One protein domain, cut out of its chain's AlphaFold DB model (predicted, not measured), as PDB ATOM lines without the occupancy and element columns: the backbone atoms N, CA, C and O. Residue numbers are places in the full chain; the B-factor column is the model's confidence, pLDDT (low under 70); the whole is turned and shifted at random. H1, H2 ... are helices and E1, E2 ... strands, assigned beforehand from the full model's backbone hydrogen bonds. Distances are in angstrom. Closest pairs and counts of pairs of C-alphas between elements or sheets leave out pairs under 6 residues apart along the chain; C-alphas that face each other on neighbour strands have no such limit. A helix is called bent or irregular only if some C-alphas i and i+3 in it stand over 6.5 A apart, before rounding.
ATOM      1  N   GLN A  54     145.666 152.709 183.481       73.62
ATOM      2  CA  GLN A  54     145.696 153.843 182.546       73.62
ATOM      3  C   GLN A  54     146.955 154.706 182.687       73.62
ATOM      4  O   GLN A  54     146.925 155.935 182.602       73.62
ATOM      5  N   PHE A  55     148.083 154.051 182.958       68.31
ATOM      6  CA  PHE A  55     149.336 154.741 183.191       68.31
ATOM      7  C   PHE A  55     149.845 155.400 181.903       68.31
ATOM      8  O   PHE A  55     150.003 154.738 180.879       68.31
ATOM      9  N   ASP A  56     150.146 156.697 181.974       62.03
ATOM     10  CA  ASP A  56     150.804 157.423 180.888       62.03
ATOM     11  C   ASP A  56     152.312 157.148 180.928       62.03
ATOM     12  O   ASP A  56     153.001 157.490 181.892       62.03
ATOM     13  N   GLU A  57     152.849 156.560 179.855       52.81
ATOM     14  CA  GLU A  57     154.280 156.272 179.733       52.81
ATOM     15  C   GLU A  57     155.175 157.515 179.832       52.81
ATOM     16  O   GLU A  57     156.379 157.390 180.073       52.81
ATOM     17  N   LYS A  58     154.600 158.714 179.673       50.09
ATOM     18  CA  LYS A  58     155.280 160.001 179.850       50.09
ATOM     19  C   LYS A  58     155.466 160.395 181.316       50.09
ATOM     20  O   LYS A  58     156.109 161.409 181.584       50.09
ATOM     21  N   VAL A  59     154.936 159.642 182.281       54.06
ATOM     22  CA  VAL A  59     155.156 159.908 183.710       54.06
ATOM     23  C   VAL A  59     156.586 159.502 184.083       54.06
ATOM     24  O   VAL A  59     156.895 158.342 184.349       54.06
ATOM     25  N   LEU A  60     157.475 160.497 184.096       48.69
ATOM     26  CA  LEU A  60     158.920 160.320 184.286       48.69
ATOM     27  C   LEU A  60     159.322 159.996 185.739       48.69
ATOM     28  O   LEU A  60     160.365 159.375 185.966       48.69
ATOM     29  N   ASP A  61     158.507 160.381 186.730       57.03
ATOM     30  CA  ASP A  61     158.870 160.245 188.148       57.03
ATOM     31  C   ASP A  61     157.699 159.838 189.070       57.03
ATOM     32  O   ASP A  61     157.171 160.649 189.835       57.03
ATOM     33  N   PRO A  62     157.234 158.579 188.981       66.88
ATOM     34  CA  PRO A  62     156.114 158.096 189.778       66.88
ATOM     35  C   PRO A  62     156.526 157.737 191.212       66.88
ATOM     36  O   PRO A  62     157.467 156.975 191.430       66.88
ATOM     37  N   CYS A  63     155.744 158.213 192.188       75.88
ATOM     38  CA  CYS A  63     155.877 157.854 193.603       75.88
ATOM     39  C   CYS A  63     155.594 156.367 193.847       75.88
ATOM     40  O   CYS A  63     154.432 155.961 193.873       75.88
ATOM     41  N   ALA A  64     156.635 155.565 194.103       74.69
ATOM     42  CA  ALA A  64     156.484 154.120 194.319       74.69
ATOM     43  C   ALA A  64     155.458 153.764 195.407       74.69
ATOM     44  O   ALA A  64     154.615 152.900 195.199       74.69
ATOM     45  N   LEU A  65     155.461 154.490 196.529       76.69
ATOM     46  CA  LEU A  65     154.526 154.250 197.634       76.69
ATOM     47  C   LEU A  65     153.070 154.577 197.266       76.69
ATOM     48  O   LEU A  65     152.156 153.848 197.646       76.69
ATOM     49  N   GLN A  66     152.835 155.648 196.503       81.06
ATOM     50  CA  GLN A  66     151.484 155.974 196.028       81.06
ATOM     51  C   GLN A  66     150.982 154.925 195.036       81.06
ATOM     52  O   GLN A  66     149.809 154.560 195.065       81.06
ATOM     53  N   HIS A  67     151.869 154.422 194.179       83.31
ATOM     54  CA  HIS A  67     151.532 153.372 193.229       83.31
ATOM     55  C   HIS A  67     151.322 152.006 193.895       83.31
ATOM     56  O   HIS A  67     150.452 151.270 193.450       83.31
ATOM     57  N   GLU A  68     152.036 151.689 194.977       86.75
ATOM     58  CA  GLU A  68     151.768 150.499 195.799       86.75
ATOM     59  C   GLU A  68     150.361 150.565 196.410       86.75
ATOM     60  O   GLU A  68     149.574 149.631 196.271       86.75
ATOM     61  N   GLY A  69     149.996 151.704 197.015       86.62
ATOM     62  CA  GLY A  69     148.648 151.915 197.552       86.62
ATOM     63  C   GLY A  69     147.559 151.819 196.477       86.62
ATOM     64  O   GLY A  69     146.517 151.206 196.701       86.62
ATOM     65  N   LYS A  70     147.822 152.373 195.289       88.38
ATOM     66  CA  LYS A  70     146.942 152.259 194.121       88.38
ATOM     67  C   LYS A  70     146.774 150.808 193.669       88.38
ATOM     68  O   LYS A  70     145.648 150.367 193.482       88.38
ATOM     69  N   TYR A  71     147.871 150.073 193.522       90.88
ATOM     70  CA  TYR A  71     147.854 148.667 193.125       90.88
ATOM     71  C   TYR A  71     147.047 147.810 194.110       90.88
ATOM     72  O   TYR A  71     146.189 147.039 193.690       90.88
ATOM     73  N   ASN A  72     147.229 148.018 195.417       91.00
ATOM     74  CA  ASN A  72     146.432 147.335 196.440       91.00
ATOM     75  C   ASN A  72     144.935 147.666 196.322       91.00
ATOM     76  O   ASN A  72     144.100 146.772 196.443       91.00
ATOM     77  N   ALA A  73     144.587 148.923 196.032       89.75
ATOM     78  CA  ALA A  73     143.199 149.306 195.787       89.75
ATOM     79  C   ALA A  73     142.629 148.629 194.529       89.75
ATOM     80  O   ALA A  73     141.508 148.135 194.565       89.75
ATOM     81  N   MET A  74     143.396 148.545 193.436       91.81
ATOM     82  CA  MET A  74     142.972 147.823 192.228       91.81
ATOM     83  C   MET A  74     142.712 146.343 192.518       91.81
ATOM     84  O   MET A  74     141.683 145.812 192.108       91.81
ATOM     85  N   LEU A  75     143.604 145.685 193.267       91.94
ATOM     86  CA  LEU A  75     143.414 144.297 193.692       91.94
ATOM     87  C   LEU A  75     142.127 144.120 194.506       91.94
ATOM     88  O   LEU A  75     141.372 143.191 194.238       91.94
ATOM     89  N   GLU A  76     141.861 145.015 195.460       91.31
ATOM     90  CA  GLU A  76     140.656 144.970 196.296       91.31
ATOM     91  C   GLU A  76     139.374 145.191 195.478       91.31
ATOM     92  O   GLU A  76     138.382 144.504 195.690       91.31
ATOM     93  N   LYS A  77     139.373 146.148 194.540       89.56
ATOM     94  CA  LYS A  77     138.169 146.533 193.779       89.56
ATOM     95  C   LYS A  77     137.874 145.642 192.570       89.56
ATOM     96  O   LYS A  77     136.755 145.679 192.062       89.56
ATOM     97  N   CYS A  78     138.846 144.847 192.127       88.81
ATOM     98  CA  CYS A  78     138.711 143.912 191.007       88.81
ATOM     99  C   CYS A  78     138.734 142.438 191.417       88.81
ATOM    100  O   CYS A  78     138.893 141.591 190.538       88.81
ATOM    101  N   ASP A  79     138.660 142.113 192.710       87.38
ATOM    102  CA  ASP A  79     138.841 140.742 193.215       87.38
ATOM    103  C   ASP A  79     140.128 140.083 192.672       87.38
ATOM    104  O   ASP A  79     140.155 138.918 192.272       87.38
ATOM    105  N   GLY A  80     141.204 140.869 192.570       87.31
ATOM    106  CA  GLY A  80     142.490 140.451 192.009       87.31
ATOM    107  C   GLY A  80     142.550 140.338 190.477       87.31
ATOM    108  O   GLY A  80     143.622 140.075 189.934       87.31
ATOM    109  N   LYS A  81     141.449 140.567 189.750       89.56
ATOM    110  CA  LYS A  81     141.365 140.432 188.282       89.56
ATOM    111  C   LYS A  81     141.748 141.709 187.539       89.56
ATOM    112  O   LYS A  81     140.923 142.315 186.858       89.56
ATOM    113  N   ILE A  82     142.996 142.124 187.694       91.62
ATOM    114  CA  ILE A  82     143.569 143.284 187.000       91.62
ATOM    115  C   ILE A  82     144.082 142.897 185.608       91.62
ATOM    116  O   ILE A  82     144.621 141.809 185.433       91.62
ATOM    117  N   ASP A  83     143.931 143.798 184.638       88.12
ATOM    118  CA  ASP A  83     144.290 143.583 183.232       88.12
ATOM    119  C   ASP A  83     145.604 144.302 182.873       88.12
ATOM    120  O   ASP A  83     146.469 143.710 182.224       88.12
ATOM    121  N   LYS A  84     145.778 145.562 183.303       85.25
ATOM    122  CA  LYS A  84     146.987 146.359 183.030       85.25
ATOM    123  C   LYS A  84     147.525 147.015 184.287       85.25
ATOM    124  O   LYS A  84     146.777 147.667 185.012       85.25
ATOM    125  N   VAL A  85     148.827 146.874 184.527       88.56
ATOM    126  CA  VAL A  85     149.457 147.294 185.782       88.56
ATOM    127  C   VAL A  85     150.768 148.017 185.525       88.56
ATOM    128  O   VAL A  85     151.666 147.475 184.877       88.56
ATOM    129  N   PHE A  86     150.920 149.194 186.134       84.56
ATOM    130  CA  PHE A  86     152.210 149.849 186.292       84.56
ATOM    131  C   PHE A  86     152.652 149.858 187.763       84.56
ATOM    132  O   PHE A  86     152.072 150.536 188.618       84.56
ATOM    133  N   LEU A  87     153.725 149.117 188.050       88.25
ATOM    134  CA  LEU A  87     154.231 148.864 189.395       88.25
ATOM    135  C   LEU A  87     155.692 149.335 189.549       88.25
ATOM    136  O   LEU A  87     156.639 148.582 189.298       88.25
ATOM    137  N   PRO A  88     155.910 150.590 189.971       83.75
ATOM    138  CA  PRO A  88     157.219 151.064 190.393       83.75
ATOM    139  C   PRO A  88     157.593 150.449 191.749       83.75
ATOM    140  O   PRO A  88     156.926 150.650 192.762       83.75
ATOM    141  N   LEU A  89     158.699 149.715 191.768       86.50
ATOM    142  CA  LEU A  89     159.277 149.065 192.932       86.50
ATOM    143  C   LEU A  89     160.484 149.848 193.425       86.50
ATOM    144  O   LEU A  89     161.381 150.195 192.657       86.50
ATOM    145  N   PHE A  90     160.546 150.062 194.733       83.81
ATOM    146  CA  PHE A  90     161.670 150.749 195.350       83.81
ATOM    147  C   PHE A  90     162.285 149.941 196.455       83.81
ATOM    148  O   PHE A  90     161.665 149.686 197.486       83.81
ATOM    149  N   LEU A  91     163.521 149.547 196.212       82.25
ATOM    150  CA  LEU A  91     164.211 148.580 197.042       82.25
ATOM    151  C   LEU A  91     164.475 149.082 198.467       82.25
ATOM    152  O   LEU A  91     164.277 148.296 199.389       82.25
ATOM    153  N   PRO A  92     164.815 150.363 198.707       77.75
ATOM    154  CA  PRO A  92     165.002 150.852 200.073       77.75
ATOM    155  C   PRO A  92     163.758 150.758 200.973       77.75
ATOM    156  O   PRO A  92     163.911 150.696 202.188       77.75
ATOM    157  N   PHE A  93     162.539 150.703 200.414       70.69
ATOM    158  CA  PHE A  93     161.297 150.525 201.189       70.69
ATOM    159  C   PHE A  93     160.688 149.124 201.078       70.69
ATOM    160  O   PHE A  93     159.654 148.854 201.692       70.69
ATOM    161  N   ASN A  94     161.292 148.230 200.295       72.06
ATOM    162  CA  ASN A  94     160.768 146.892 200.066       72.06
ATOM    163  C   ASN A  94     161.810 145.851 200.458       72.06
ATOM    164  O   ASN A  94     162.761 145.581 199.727       72.06
ATOM    165  N   THR A  95     161.600 145.239 201.627       80.44
ATOM    166  CA  THR A  95     162.292 143.997 201.983       80.44
ATOM    167  C   THR A  95     161.924 142.904 200.981       80.44
ATOM    168  O   THR A  95     160.887 142.978 200.321       80.44
ATOM    169  N   GLN A  96     162.745 141.856 200.893       79.81
ATOM    170  CA  GLN A  96     162.474 140.727 200.000       79.81
ATOM    171  C   GLN A  96     161.083 140.118 200.242       79.81
ATOM    172  O   GLN A  96     160.337 139.906 199.293       79.81
ATOM    173  N   GLY A  97     160.700 139.918 201.509       83.19
ATOM    174  CA  GLY A  97     159.374 139.399 201.853       83.19
ATOM    175  C   GLY A  97     158.244 140.339 201.428       83.19
ATOM    176  O   GLY A  97     157.262 139.888 200.850       83.19
ATOM    177  N   LYS A  98     158.408 141.656 201.625       87.88
ATOM    178  CA  LYS A  98     157.411 142.643 201.185       87.88
ATOM    179  C   LYS A  98     157.255 142.646 199.665       87.88
ATOM    180  O   LYS A  98     156.138 142.712 199.161       87.88
ATOM    181  N   LEU A  99     158.368 142.549 198.942       88.38
ATOM    182  CA  LEU A  99     158.367 142.457 197.489       88.38
ATOM    183  C   LEU A  99     157.627 141.202 197.009       88.38
ATOM    184  O   LEU A  99     156.815 141.285 196.096       88.38
ATOM    185  N   GLU A 100     157.881 140.051 197.627       87.56
ATOM    186  CA  GLU A 100     157.206 138.799 197.279       87.56
ATOM    187  C   GLU A 100     155.699 138.876 197.540       87.56
ATOM    188  O   GLU A 100     154.925 138.539 196.646       87.56
ATOM    189  N   SER A 101     155.274 139.409 198.691       89.94
ATOM    190  CA  SER A 101     153.851 139.627 198.992       89.94
ATOM    191  C   SER A 101     153.176 140.596 198.019       89.94
ATOM    192  O   SER A 101     152.020 140.399 197.663       89.94
ATOM    193  N   LEU A 102     153.887 141.632 197.566       91.12
ATOM    194  CA  LEU A 102     153.369 142.593 196.590       91.12
ATOM    195  C   LEU A 102     153.181 141.962 195.202       91.12
ATOM    196  O   LEU A 102     152.244 142.299 194.478       91.12
ATOM    197  N   LEU A 103     154.076 141.051 194.820       91.44
ATOM    198  CA  LEU A 103     154.066 140.409 193.510       91.44
ATOM    199  C   LEU A 103     153.153 139.177 193.453       91.44
ATOM    200  O   LEU A 103     152.623 138.887 192.386       91.44
ATOM    201  N   GLU A 104     152.944 138.461 194.564       91.50
ATOM    202  CA  GLU A 104     152.135 137.230 194.611       91.50
ATOM    203  C   GLU A 104     150.767 137.351 193.907       91.50
ATOM    204  O   GLU A 104     150.426 136.449 193.132       91.50
ATOM    205  N   PRO A 105     149.996 138.445 194.080       92.75
ATOM    206  CA  PRO A 105     148.696 138.579 193.432       92.75
ATOM    207  C   PRO A 105     148.772 138.599 191.900       92.75
ATOM    208  O   PRO A 105     147.834 138.141 191.251       92.75
ATOM    209  N   LEU A 106     149.888 139.046 191.304       90.81
ATOM    210  CA  LEU A 106     150.050 139.094 189.845       90.81
ATOM    211  C   LEU A 106     149.952 137.700 189.218       90.81
ATOM    212  O   LEU A 106     149.324 137.552 188.172       90.81
ATOM    213  N   ALA A 107     150.517 136.679 189.868       88.00
ATOM    214  CA  ALA A 107     150.507 135.305 189.361       88.00
ATOM    215  C   ALA A 107     149.090 134.715 189.273       88.00
ATOM    216  O   ALA A 107     148.824 133.865 188.430       88.00
ATOM    217  N   LYS A 108     148.184 135.167 190.148       87.06
ATOM    218  CA  LYS A 108     146.778 134.736 190.199       87.06
ATOM    219  C   LYS A 108     145.851 135.658 189.396       87.06
ATOM    220  O   LYS A 108     144.663 135.367 189.284       87.06
ATOM    221  N   SER A 109     146.374 136.766 188.872       87.75
ATOM    222  CA  SER A 109     145.597 137.771 188.148       87.75
ATOM    223  C   SER A 109     145.442 137.449 186.659       87.75
ATOM    224  O   SER A 109     146.178 136.647 186.084       87.75
ATOM    225  N   GLU A 110     144.512 138.151 186.011       89.56
ATOM    226  CA  GLU A 110     144.298 138.126 184.559       89.56
ATOM    227  C   GLU A 110     145.192 139.151 183.825       89.56
ATOM    228  O   GLU A 110     144.847 139.603 182.732       89.56
ATOM    229  N   VAL A 111     146.337 139.532 184.416       89.56
ATOM    230  CA  VAL A 111     147.190 140.607 183.892       89.56
ATOM    231  C   VAL A 111     147.704 140.274 182.494       89.56
ATOM    232  O   VAL A 111     148.354 139.252 182.271       89.56
ATOM    233  N   LYS A 112     147.423 141.175 181.554       85.56
ATOM    234  CA  LYS A 112     147.850 141.120 180.152       85.56
ATOM    235  C   LYS A 112     149.037 142.041 179.917       85.56
ATOM    236  O   LYS A 112     149.997 141.624 179.274       85.56
ATOM    237  N   ASP A 113     149.003 143.240 180.495       82.88
ATOM    238  CA  ASP A 113     150.043 144.251 180.317       82.88
ATOM    239  C   ASP A 113     150.683 144.592 181.661       82.88
ATOM    240  O   ASP A 113     150.052 145.172 182.546       82.88
ATOM    241  N   LEU A 114     151.953 144.233 181.825       86.38
ATOM    242  CA  LEU A 114     152.689 144.465 183.060       86.38
ATOM    243  C   LEU A 114     153.904 145.344 182.801       86.38
ATOM    244  O   LEU A 114     154.814 144.979 182.053       86.38
ATOM    245  N   TRP A 115     153.966 146.478 183.490       84.38
ATOM    246  CA  TRP A 115     155.144 147.325 183.513       84.38
ATOM    247  C   TRP A 115     155.670 147.479 184.935       84.38
ATOM    248  O   TRP A 115     155.034 148.075 185.797       84.38
ATOM    249  N   ILE A 116     156.869 146.955 185.173       86.56
ATOM    250  CA  ILE A 116     157.572 147.050 186.448       86.56
ATOM    251  C   ILE A 116     158.827 147.910 186.282       86.56
ATOM    252  O   ILE A 116     159.629 147.693 185.371       86.56
ATOM    253  N   VAL A 117     159.022 148.871 187.186       80.19
ATOM    254  CA  VAL A 117     160.232 149.712 187.242       80.19
ATOM    255  C   VAL A 117     160.893 149.532 188.597       80.19
ATOM    256  O   VAL A 117     160.337 149.959 189.597       80.19
ATOM    257  N   ILE A 118     162.084 148.942 188.651       83.62
ATOM    258  CA  ILE A 118     162.821 148.719 189.899       83.62
ATOM    259  C   ILE A 118     163.872 149.816 190.083       83.62
ATOM    260  O   ILE A 118     164.817 149.921 189.297       83.62
ATOM    261  N   ARG A 119     163.727 150.624 191.136       78.12
ATOM    262  CA  ARG A 119     164.638 151.729 191.462       78.12
ATOM    263  C   ARG A 119     165.428 151.466 192.744       78.12
ATOM    264  O   ARG A 119     164.879 150.963 193.728       78.12
ATOM    265  N   LYS A 120     166.713 151.841 192.737       78.19
ATOM    266  CA  LYS A 120     167.618 151.749 193.902       78.19
ATOM    267  C   LYS A 120     167.847 153.075 194.636       78.19
ATOM    268  O   LYS A 120     168.366 153.038 195.744       78.19
ATOM    269  N   ASP A 121     167.519 154.204 194.008       67.81
ATOM    270  CA  ASP A 121     168.020 155.542 194.350       67.81
ATOM    271  C   ASP A 121     166.926 156.523 194.807       67.81
ATOM    272  O   ASP A 121     166.937 156.963 195.954       67.81
ATOM    273  N   LYS A 122     165.958 156.866 193.949       64.19
ATOM    274  CA  LYS A 122     164.879 157.814 194.257       64.19
ATOM    275  C   LYS A 122     163.570 157.416 193.597       64.19
ATOM    276  O   LYS A 122     163.521 156.890 192.487       64.19
ATOM    277  N   THR A 123     162.487 157.708 194.303       59.00
ATOM    278  CA  THR A 123     161.130 157.324 193.904       59.00
ATOM    279  C   THR A 123     160.154 158.448 193.816       59.00
ATOM    280  O   THR A 123     159.000 158.178 193.535       59.00
ATOM    281  N   CYS A 124     160.538 159.666 194.150       63.72
ATOM    282  CA  CYS A 124     159.553 160.696 194.354       63.72
ATOM    283  C   CYS A 124     159.915 161.973 193.629       63.72
ATOM    284  O   CYS A 124     161.065 162.408 193.748       63.72
ATOM    285  N   PRO A 125     158.901 162.635 193.034       63.03
ATOM    286  CA  PRO A 125     159.016 164.040 192.697       63.03
ATOM    287  C   PRO A 125     159.546 164.769 193.927       63.03
ATOM    288  O   PRO A 125     159.095 164.480 195.037       63.03
ATOM    289  N   GLY A 126     160.454 165.733 193.757       57.28
ATOM    290  CA  GLY A 126     161.173 166.385 194.868       57.28
ATOM    291  C   GLY A 126     160.307 167.015 195.975       57.28
ATOM    292  O   GLY A 126     160.836 167.454 196.989       57.28
ATOM    293  N   ARG A 127     158.979 167.046 195.808       60.28
ATOM    294  CA  ARG A 127     157.985 167.465 196.808       60.28
ATOM    295  C   ARG A 127     157.637 166.384 197.837       60.28
ATOM    296  O   ARG A 127     157.178 166.715 198.922       60.28
ATOM    297  N   HIS A 128     157.821 165.111 197.513       62.12
ATOM    298  CA  HIS A 128     157.589 163.995 198.422       62.12
ATOM    299  C   HIS A 128     158.956 163.549 198.963       62.12
ATOM    300  O   HIS A 128     159.752 162.944 198.250       62.12
ATOM    301  N   GLN A 129     159.270 163.887 200.213       62.75
ATOM    302  CA  GLN A 129     160.580 163.631 200.832       62.75
ATOM    303  C   GLN A 129     160.751 162.163 201.267       62.75
ATOM    304  O   GLN A 129     161.146 161.869 202.393       62.75
ATOM    305  N   HIS A 130     160.435 161.213 200.388       68.00
ATOM    306  CA  HIS A 130     160.667 159.796 200.644       68.00
ATOM    307  C   HIS A 130     162.118 159.458 200.285       68.00
ATOM    308  O   HIS A 130     162.458 159.259 199.118       68.00
ATOM    309  N   GLY A 131     162.982 159.444 201.300       59.50
ATOM    310  CA  GLY A 131     164.383 159.053 201.187       59.50
ATOM    311  C   GLY A 131     164.649 157.715 201.867       59.50
ATOM    312  O   GLY A 131     164.047 157.390 202.887       59.50
ATOM    313  N   GLY A 132     165.573 156.948 201.305       65.62
ATOM    314  CA  GLY A 132     166.138 155.755 201.920       65.62
ATOM    315  C   GLY A 132     167.592 155.603 201.476       65.62
ATOM    316  O   GLY A 132     167.978 156.202 200.469       65.62
ATOM    317  N   PRO A 133     168.420 154.847 202.212       71.31
ATOM    318  CA  PRO A 133     169.766 154.535 201.752       71.31
ATOM    319  C   PRO A 133     169.685 153.810 200.406       71.31
ATOM    320  O   PRO A 133     168.803 152.974 200.208       71.31
ATOM    321  N   ASN A 134     170.603 154.122 199.487       75.88
ATOM    322  CA  ASN A 134     170.648 153.454 198.188       75.88
ATOM    323  C   ASN A 134     170.735 151.938 198.381       75.88
ATOM    324  O   ASN A 134     171.575 151.446 199.139       75.88
ATOM    325  N   ALA A 135     169.891 151.194 197.670       80.50
ATOM    326  CA  ALA A 135     169.962 149.742 197.706       80.50
ATOM    327  C   ALA A 135     171.237 149.245 197.011       80.50
ATOM    328  O   ALA A 135     171.688 149.801 196.006       80.50
ATOM    329  N   SER A 136     171.808 148.167 197.543       84.69
ATOM    330  CA  SER A 136     172.961 147.489 196.951       84.69
ATOM    331  C   SER A 136     172.598 146.803 195.629       84.69
ATOM    332  O   SER A 136     171.461 146.369 195.422       84.69
ATOM    333  N   SER A 137     173.586 146.596 194.754       81.06
ATOM    334  CA  SER A 137     173.393 145.838 193.508       81.06
ATOM    335  C   SER A 137     172.915 144.401 193.760       81.06
ATOM    336  O   SER A 137     172.167 143.851 192.957       81.06
ATOM    337  N   LYS A 138     173.274 143.799 194.906       83.38
ATOM    338  CA  LYS A 138     172.761 142.484 195.317       83.38
ATOM    339  C   LYS A 138     171.246 142.517 195.546       83.38
ATOM    340  O   LYS A 138     170.538 141.674 195.008       83.38
ATOM    341  N   GLN A 139     170.747 143.521 196.270       84.12
ATOM    342  CA  GLN A 139     169.304 143.704 196.475       84.12
ATOM    343  C   GLN A 139     168.568 143.925 195.151       84.12
ATOM    344  O   GLN A 139     167.483 143.383 194.959       84.12
ATOM    345  N   LEU A 140     169.166 144.667 194.213       83.25
ATOM    346  CA  LEU A 140     168.598 144.837 192.876       83.25
ATOM    347  C   LEU A 140     168.495 143.509 192.120       83.25
ATOM    348  O   LEU A 140     167.447 143.207 191.553       83.25
ATOM    349  N   GLN A 141     169.549 142.694 192.140       80.56
ATOM    350  CA  GLN A 141     169.535 141.378 191.498       80.56
ATOM    351  C   GLN A 141     168.493 140.442 192.113       80.56
ATOM    352  O   GLN A 141     167.801 139.734 191.381       80.56
ATOM    353  N   ASP A 142     168.371 140.425 193.438       84.69
ATOM    354  CA  ASP A 142     167.410 139.566 194.129       84.69
ATOM    355  C   ASP A 142     165.964 140.010 193.861       84.69
ATOM    356  O   ASP A 142     165.104 139.169 193.585       84.69
ATOM    357  N   ALA A 143     165.718 141.319 193.772       86.38
ATOM    358  CA  ALA A 143     164.422 141.848 193.367       86.38
ATOM    359  C   ALA A 143     164.058 141.498 191.918       86.38
ATOM    360  O   ALA A 143     162.937 141.066 191.647       86.38
ATOM    361  N   VAL A 144     165.008 141.613 190.983       84.00
ATOM    362  CA  VAL A 144     164.807 141.188 189.587       84.00
ATOM    363  C   VAL A 144     164.462 139.699 189.521       84.00
ATOM    364  O   VAL A 144     163.531 139.321 188.812       84.00
ATOM    365  N   LYS A 145     165.161 138.841 190.277       82.50
ATOM    366  CA  LYS A 145     164.850 137.402 190.330       82.50
ATOM    367  C   LYS A 145     163.438 137.143 190.854       82.50
ATOM    368  O   LYS A 145     162.748 136.297 190.291       82.50
ATOM    369  N   ALA A 146     163.011 137.855 191.897       86.50
ATOM    370  CA  ALA A 146     161.669 137.715 192.456       86.50
ATOM    371  C   ALA A 146     160.591 138.112 191.442       86.50
ATOM    372  O   ALA A 146     159.665 137.339 191.200       86.50
ATOM    373  N   VAL A 147     160.765 139.258 190.773       87.62
ATOM    374  CA  VAL A 147     159.873 139.707 189.695       87.62
ATOM    375  C   VAL A 147     159.786 138.659 188.593       87.62
ATOM    376  O   VAL A 147     158.690 138.233 188.245       87.62
ATOM    377  N   LEU A 148     160.924 138.181 188.084       82.94
ATOM    378  CA  LEU A 148     160.938 137.172 187.025       82.94
ATOM    379  C   LEU A 148     160.251 135.869 187.452       82.94
ATOM    380  O   LEU A 148     159.521 135.287 186.656       82.94
ATOM    381  N   LYS A 149     160.442 135.428 188.702       83.44
ATOM    382  CA  LYS A 149     159.787 134.230 189.247       83.44
ATOM    383  C   LYS A 149     158.262 134.358 189.251       83.44
ATOM    384  O   LYS A 149     157.587 133.359 189.021       83.44
ATOM    385  N   VAL A 150     157.721 135.544 189.513       87.75
ATOM    386  CA  VAL A 150     156.271 135.790 189.466       87.75
ATOM    387  C   VAL A 150     155.778 135.927 188.032       87.75
ATOM    388  O   VAL A 150     154.806 135.285 187.661       87.75
ATOM    389  N   VAL A 151     156.477 136.706 187.208       85.12
ATOM    390  CA  VAL A 151     156.100 136.980 185.813       85.12
ATOM    391  C   VAL A 151     155.916 135.698 185.001       85.12
ATOM    392  O   VAL A 151     154.976 135.603 184.219       85.12
ATOM    393  N   VAL A 152     156.768 134.685 185.202       81.44
ATOM    394  CA  VAL A 152     156.630 133.395 184.497       81.44
ATOM    395  C   VAL A 152     155.380 132.602 184.891       81.44
ATOM    396  O   VAL A 152     155.022 131.659 184.194       81.44
ATOM    397  N   GLN A 153     154.728 132.961 185.998       84.81
ATOM    398  CA  GLN A 153     153.483 132.348 186.463       84.81
ATOM    399  C   GLN A 153     152.239 133.101 185.960       84.81
ATOM    400  O   GLN A 153     151.135 132.579 186.076       84.81
ATOM    401  N   CYS A 154     152.393 134.295 185.375       85.12
ATOM    402  CA  CYS A 154     151.282 135.077 184.835       85.12
ATOM    403  C   CYS A 154     150.793 134.481 183.501       85.12
ATOM    404  O   CYS A 154     151.301 134.819 182.432       85.12
ATOM    405  N   ALA A 155     149.789 133.603 183.556       84.44
ATOM    406  CA  ALA A 155     149.300 132.850 182.394       84.44
ATOM    407  C   ALA A 155     148.686 133.719 181.277       84.44
ATOM    408  O   ALA A 155     148.669 133.306 180.118       84.44
ATOM    409  N   HIS A 156     148.185 134.908 181.619       86.31
ATOM    410  CA  HIS A 156     147.511 135.825 180.695       86.31
ATOM    411  C   HIS A 156     148.424 136.919 180.130       86.31
ATOM    412  O   HIS A 156     147.961 137.735 179.334       86.31
ATOM    413  N   LEU A 157     149.703 136.935 180.520       83.56
ATOM    414  CA  LEU A 157     150.622 138.017 180.192       83.56
ATOM    415  C   LEU A 157     150.930 138.062 178.689       83.56
ATOM    416  O   LEU A 157     151.446 137.104 178.115       83.56
ATOM    417  N   GLN A 158     150.646 139.207 178.072       82.12
ATOM    418  CA  GLN A 158     150.840 139.482 176.646       82.12
ATOM    419  C   GLN A 158     151.937 140.506 176.382       82.12
ATOM    420  O   GLN A 158     152.575 140.428 175.335       82.12
ATOM    421  N   ASN A 159     152.152 141.447 177.307       77.06
ATOM    422  CA  ASN A 159     153.170 142.487 177.218       77.06
ATOM    423  C   ASN A 159     153.864 142.669 178.570       77.06
ATOM    424  O   ASN A 159     153.224 142.815 179.611       77.06
ATOM    425  N   LEU A 160     155.196 142.708 178.545       81.00
ATOM    426  CA  LEU A 160     156.033 142.931 179.716       81.00
ATOM    427  C   LEU A 160     157.035 144.031 179.412       81.00
ATOM    428  O   LEU A 160     157.819 143.934 178.463       81.00
ATOM    429  N   ARG A 161     157.063 145.022 180.295       78.12
ATOM    430  CA  ARG A 161     158.133 146.002 180.377       78.12
ATOM    431  C   ARG A 161     158.775 145.902 181.750       78.12
ATOM    432  O   ARG A 161     158.152 146.219 182.756       78.12
ATOM    433  N   LEU A 162     160.026 145.465 181.804       80.12
ATOM    434  CA  LEU A 162     160.816 145.482 183.034       80.12
ATOM    435  C   LEU A 162     161.956 146.476 182.861       80.12
ATOM    436  O   LEU A 162     162.781 146.296 181.968       80.12
ATOM    437  N   ALA A 163     161.979 147.510 183.701       75.81
ATOM    438  CA  ALA A 163     163.015 148.534 183.726       75.81
ATOM    439  C   ALA A 163     163.759 148.522 185.069       75.81
ATOM    440  O   ALA A 163     163.130 148.371 186.117       75.81
ATOM    441  N   THR A 164     165.073 148.736 185.066       76.00
ATOM    442  CA  THR A 164     165.849 149.009 186.288       76.00
ATOM    443  C   THR A 164     166.630 150.312 186.162       76.00
ATOM    444  O   THR A 164     166.949 150.737 185.056       76.00
ATOM    445  N   THR A 165     166.975 150.936 187.291       67.19
ATOM    446  CA  THR A 165     167.821 152.148 187.324       67.19
ATOM    447  C   THR A 165     169.242 151.940 186.804       67.19
ATOM    448  O   THR A 165     169.915 152.921 186.519       67.19
ATOM    449  N   GLU A 166     169.725 150.695 186.718       58.25
ATOM    450  CA  GLU A 166     171.105 150.421 186.307       58.25
ATOM    451  C   GLU A 166     171.225 149.958 184.853       58.25
ATOM    452  O   GLU A 166     172.074 150.504 184.154       58.25
ATOM    453  N   SER A 167     170.466 148.963 184.359       49.91
ATOM    454  CA  SER A 167     170.791 148.390 183.025       49.91
ATOM    455  C   SER A 167     169.777 147.441 182.364       49.91
ATOM    456  O   SER A 167     170.126 146.826 181.360       49.91
ATOM    457  N   VAL A 168     168.554 147.236 182.859       46.53
ATOM    458  CA  VAL A 168     167.681 146.197 182.269       46.53
ATOM    459  C   VAL A 168     166.433 146.832 181.687       46.53
ATOM    460  O   VAL A 168     165.580 147.258 182.448       46.53
ATOM    461  N   MET A 169     166.328 146.868 180.355       43.19
ATOM    462  CA  MET A 169     165.063 147.037 179.633       43.19
ATOM    463  C   MET A 169     164.706 145.704 178.969       43.19
ATOM    464  O   MET A 169     165.257 145.362 177.926       43.19
ATOM    465  N   VAL A 170     163.785 144.943 179.561       44.94
ATOM    466  CA  VAL A 170     163.112 143.849 178.846       44.94
ATOM    467  C   VAL A 170     161.859 144.449 178.229       44.94
ATOM    468  O   VAL A 170     160.951 144.837 178.959       44.94
ATOM    469  N   ASN A 171     161.842 144.582 176.903       42.56
ATOM    470  CA  ASN A 171     160.674 145.001 176.134       42.56
ATOM    471  C   ASN A 171     160.339 143.881 175.149       42.56
ATOM    472  O   ASN A 171     161.002 143.725 174.126       42.56
ATOM    473  N   THR A 172     159.354 143.060 175.487       48.75
ATOM    474  CA  THR A 172     158.891 141.968 174.628       48.75
ATOM    475  C   THR A 172     157.464 142.289 174.203       48.75
ATOM    476  O   THR A 172     156.515 142.024 174.933       48.75
ATOM    477  N   LYS A 173     157.329 142.915 173.025       41.25
ATOM    478  CA  LYS A 173     156.057 143.425 172.474       41.25
ATOM    479  C   LYS A 173     155.102 142.352 171.931       41.25
ATOM    480  O   LYS A 173     154.034 142.694 171.449       41.25
ATOM    481  N   THR A 174     155.472 141.073 171.967       43.12
ATOM    482  CA  THR A 174     154.610 139.974 171.502       43.12
ATOM    483  C   THR A 174     154.995 138.681 172.213       43.12
ATOM    484  O   THR A 174     155.952 138.010 171.818       43.12
ATOM    485  N   PHE A 175     154.268 138.323 173.269       46.53
ATOM    486  CA  PHE A 175     154.364 136.995 173.867       46.53
ATOM    487  C   PHE A 175     153.461 136.032 173.081       46.53
ATOM    488  O   PHE A 175     152.240 136.133 173.119       46.53
ATOM    489  N   GLY A 176     154.069 135.125 172.312       39.91
ATOM    490  CA  GLY A 176     153.358 133.997 171.701       39.91
ATOM    491  C   GLY A 176     152.942 132.934 172.732       39.91
ATOM    492  O   GLY A 176     153.048 133.150 173.938       39.91
ATOM    493  N   ASP A 177     152.511 131.763 172.244       39.25
ATOM    494  CA  ASP A 177     152.072 130.599 173.042       39.25
ATOM    495  C   ASP A 177     152.969 130.335 174.282       39.25
ATOM    496  O   ASP A 177     154.163 130.062 174.104       39.25
ATOM    497  N   PRO A 178     152.414 130.360 175.518       38.09
ATOM    498  CA  PRO A 178     153.108 130.079 176.782       38.09
ATOM    499  C   PRO A 178     153.996 128.830 176.789       38.09
ATOM    500  O   PRO A 178     155.054 128.814 177.418       38.09
ATOM    501  N   LYS A 179     153.618 127.781 176.045       36.94
ATOM    502  CA  LYS A 179     154.389 126.526 175.953       36.94
ATOM    503  C   LYS A 179     155.615 126.624 175.040       36.94
ATOM    504  O   LYS A 179     156.503 125.780 175.114       36.94
TER     505      LYS A 179
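What this domain is: This is residues 54 to 179 of the 211 residues of the protein "F-box domain-containing protein" of Meira miltonrushii (UniProt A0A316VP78). One four-stranded sheet has H3 packed over one face, H2 side by side with H3, and H1 beside the edge strand E1, at the sheet's own level. A long loop, residues 120 to 136, swings out at one end between E2 and H3. The printed part has 126 residues with three named helices and four named strands, in the order H1 E1 H2 E2 H3 E3 E4. The sheet runs E1 E2 E3 E4 and is mixed, E4 alone being antiparallel to its neighbour; the class is mixed, helices and strands. The whole is compact, with a radius of gyration of the C-alphas of 14.0 A and spans of 41 by 31 by 30 A.

How they stand to each other: H1, residues 64 to 77, is on the sheet at the sheet's level, with a height of 1.3 A; its closest C-alphas to E1, residues 84 to 90, are those of Ala 64 and Pro 88, 5.0 A apart. H2, residues 96 to 108, only grazes the sheet with its residues 99 to 106. H1 and H2 are close but not clearly touching, the C-alphas of Leu 75 and Pro 105 being closest at 7.8 A. E1 and E2, residues 113 to 119, are parallel, with N 87 and O 115 2.8 A apart, within hydrogen-bond range. H3, residues 137 to 151, touches H2 at a shallow tilt of 19 degrees, the same way; the closest C-alphas are those of Ala 107 and Val 150, 5.8 A apart. H3 lies over E2 at a height of 9.8 A over the sheet and runs along the strands, at 9 degrees to E2 on the local plane; this is two layers, a helix on one face of a sheet. E2 and E3, residues 159 to 164, are parallel, with N 116 and O 161 2.8 A apart. E1, H2, E2 and E2, H3, E3 are strand-helix-strand units, parallel neighbour strands with a helix between, each with a right-handed crossover. E3 and E4, residues 169 to 172, form an antiparallel hairpin, with N 170 and O 162 2.9 A apart. Every O i to N i+4 pair is within hydrogen-bond range in H1 and H3, but 5 of 9 in H2.

Where its parts are: H1 begins at C-alpha 64 (156.484, 154.120, 194.319) and is 19.8 A long. E1 measures 19.7 A, H2 19.5 A, E2 19.8 A, H3 20.9 A and E3 16.9 A. H2 is only just irregular, with C-alphas 102 and 105 6.9 A apart. E4 ends at C-alpha 172 (158.891, 141.968, 174.628).

The domain as a whole: The two C-alphas farthest apart are those of Arg 127 and Lys 179, 46.1 A. The printed part has no cut, and the link from E2 to H3, 17 residues, is long. The mean pLDDT of the printed part is 76.0; residues 55 to 62, 121 to 132 and 165 to 179 are under 70.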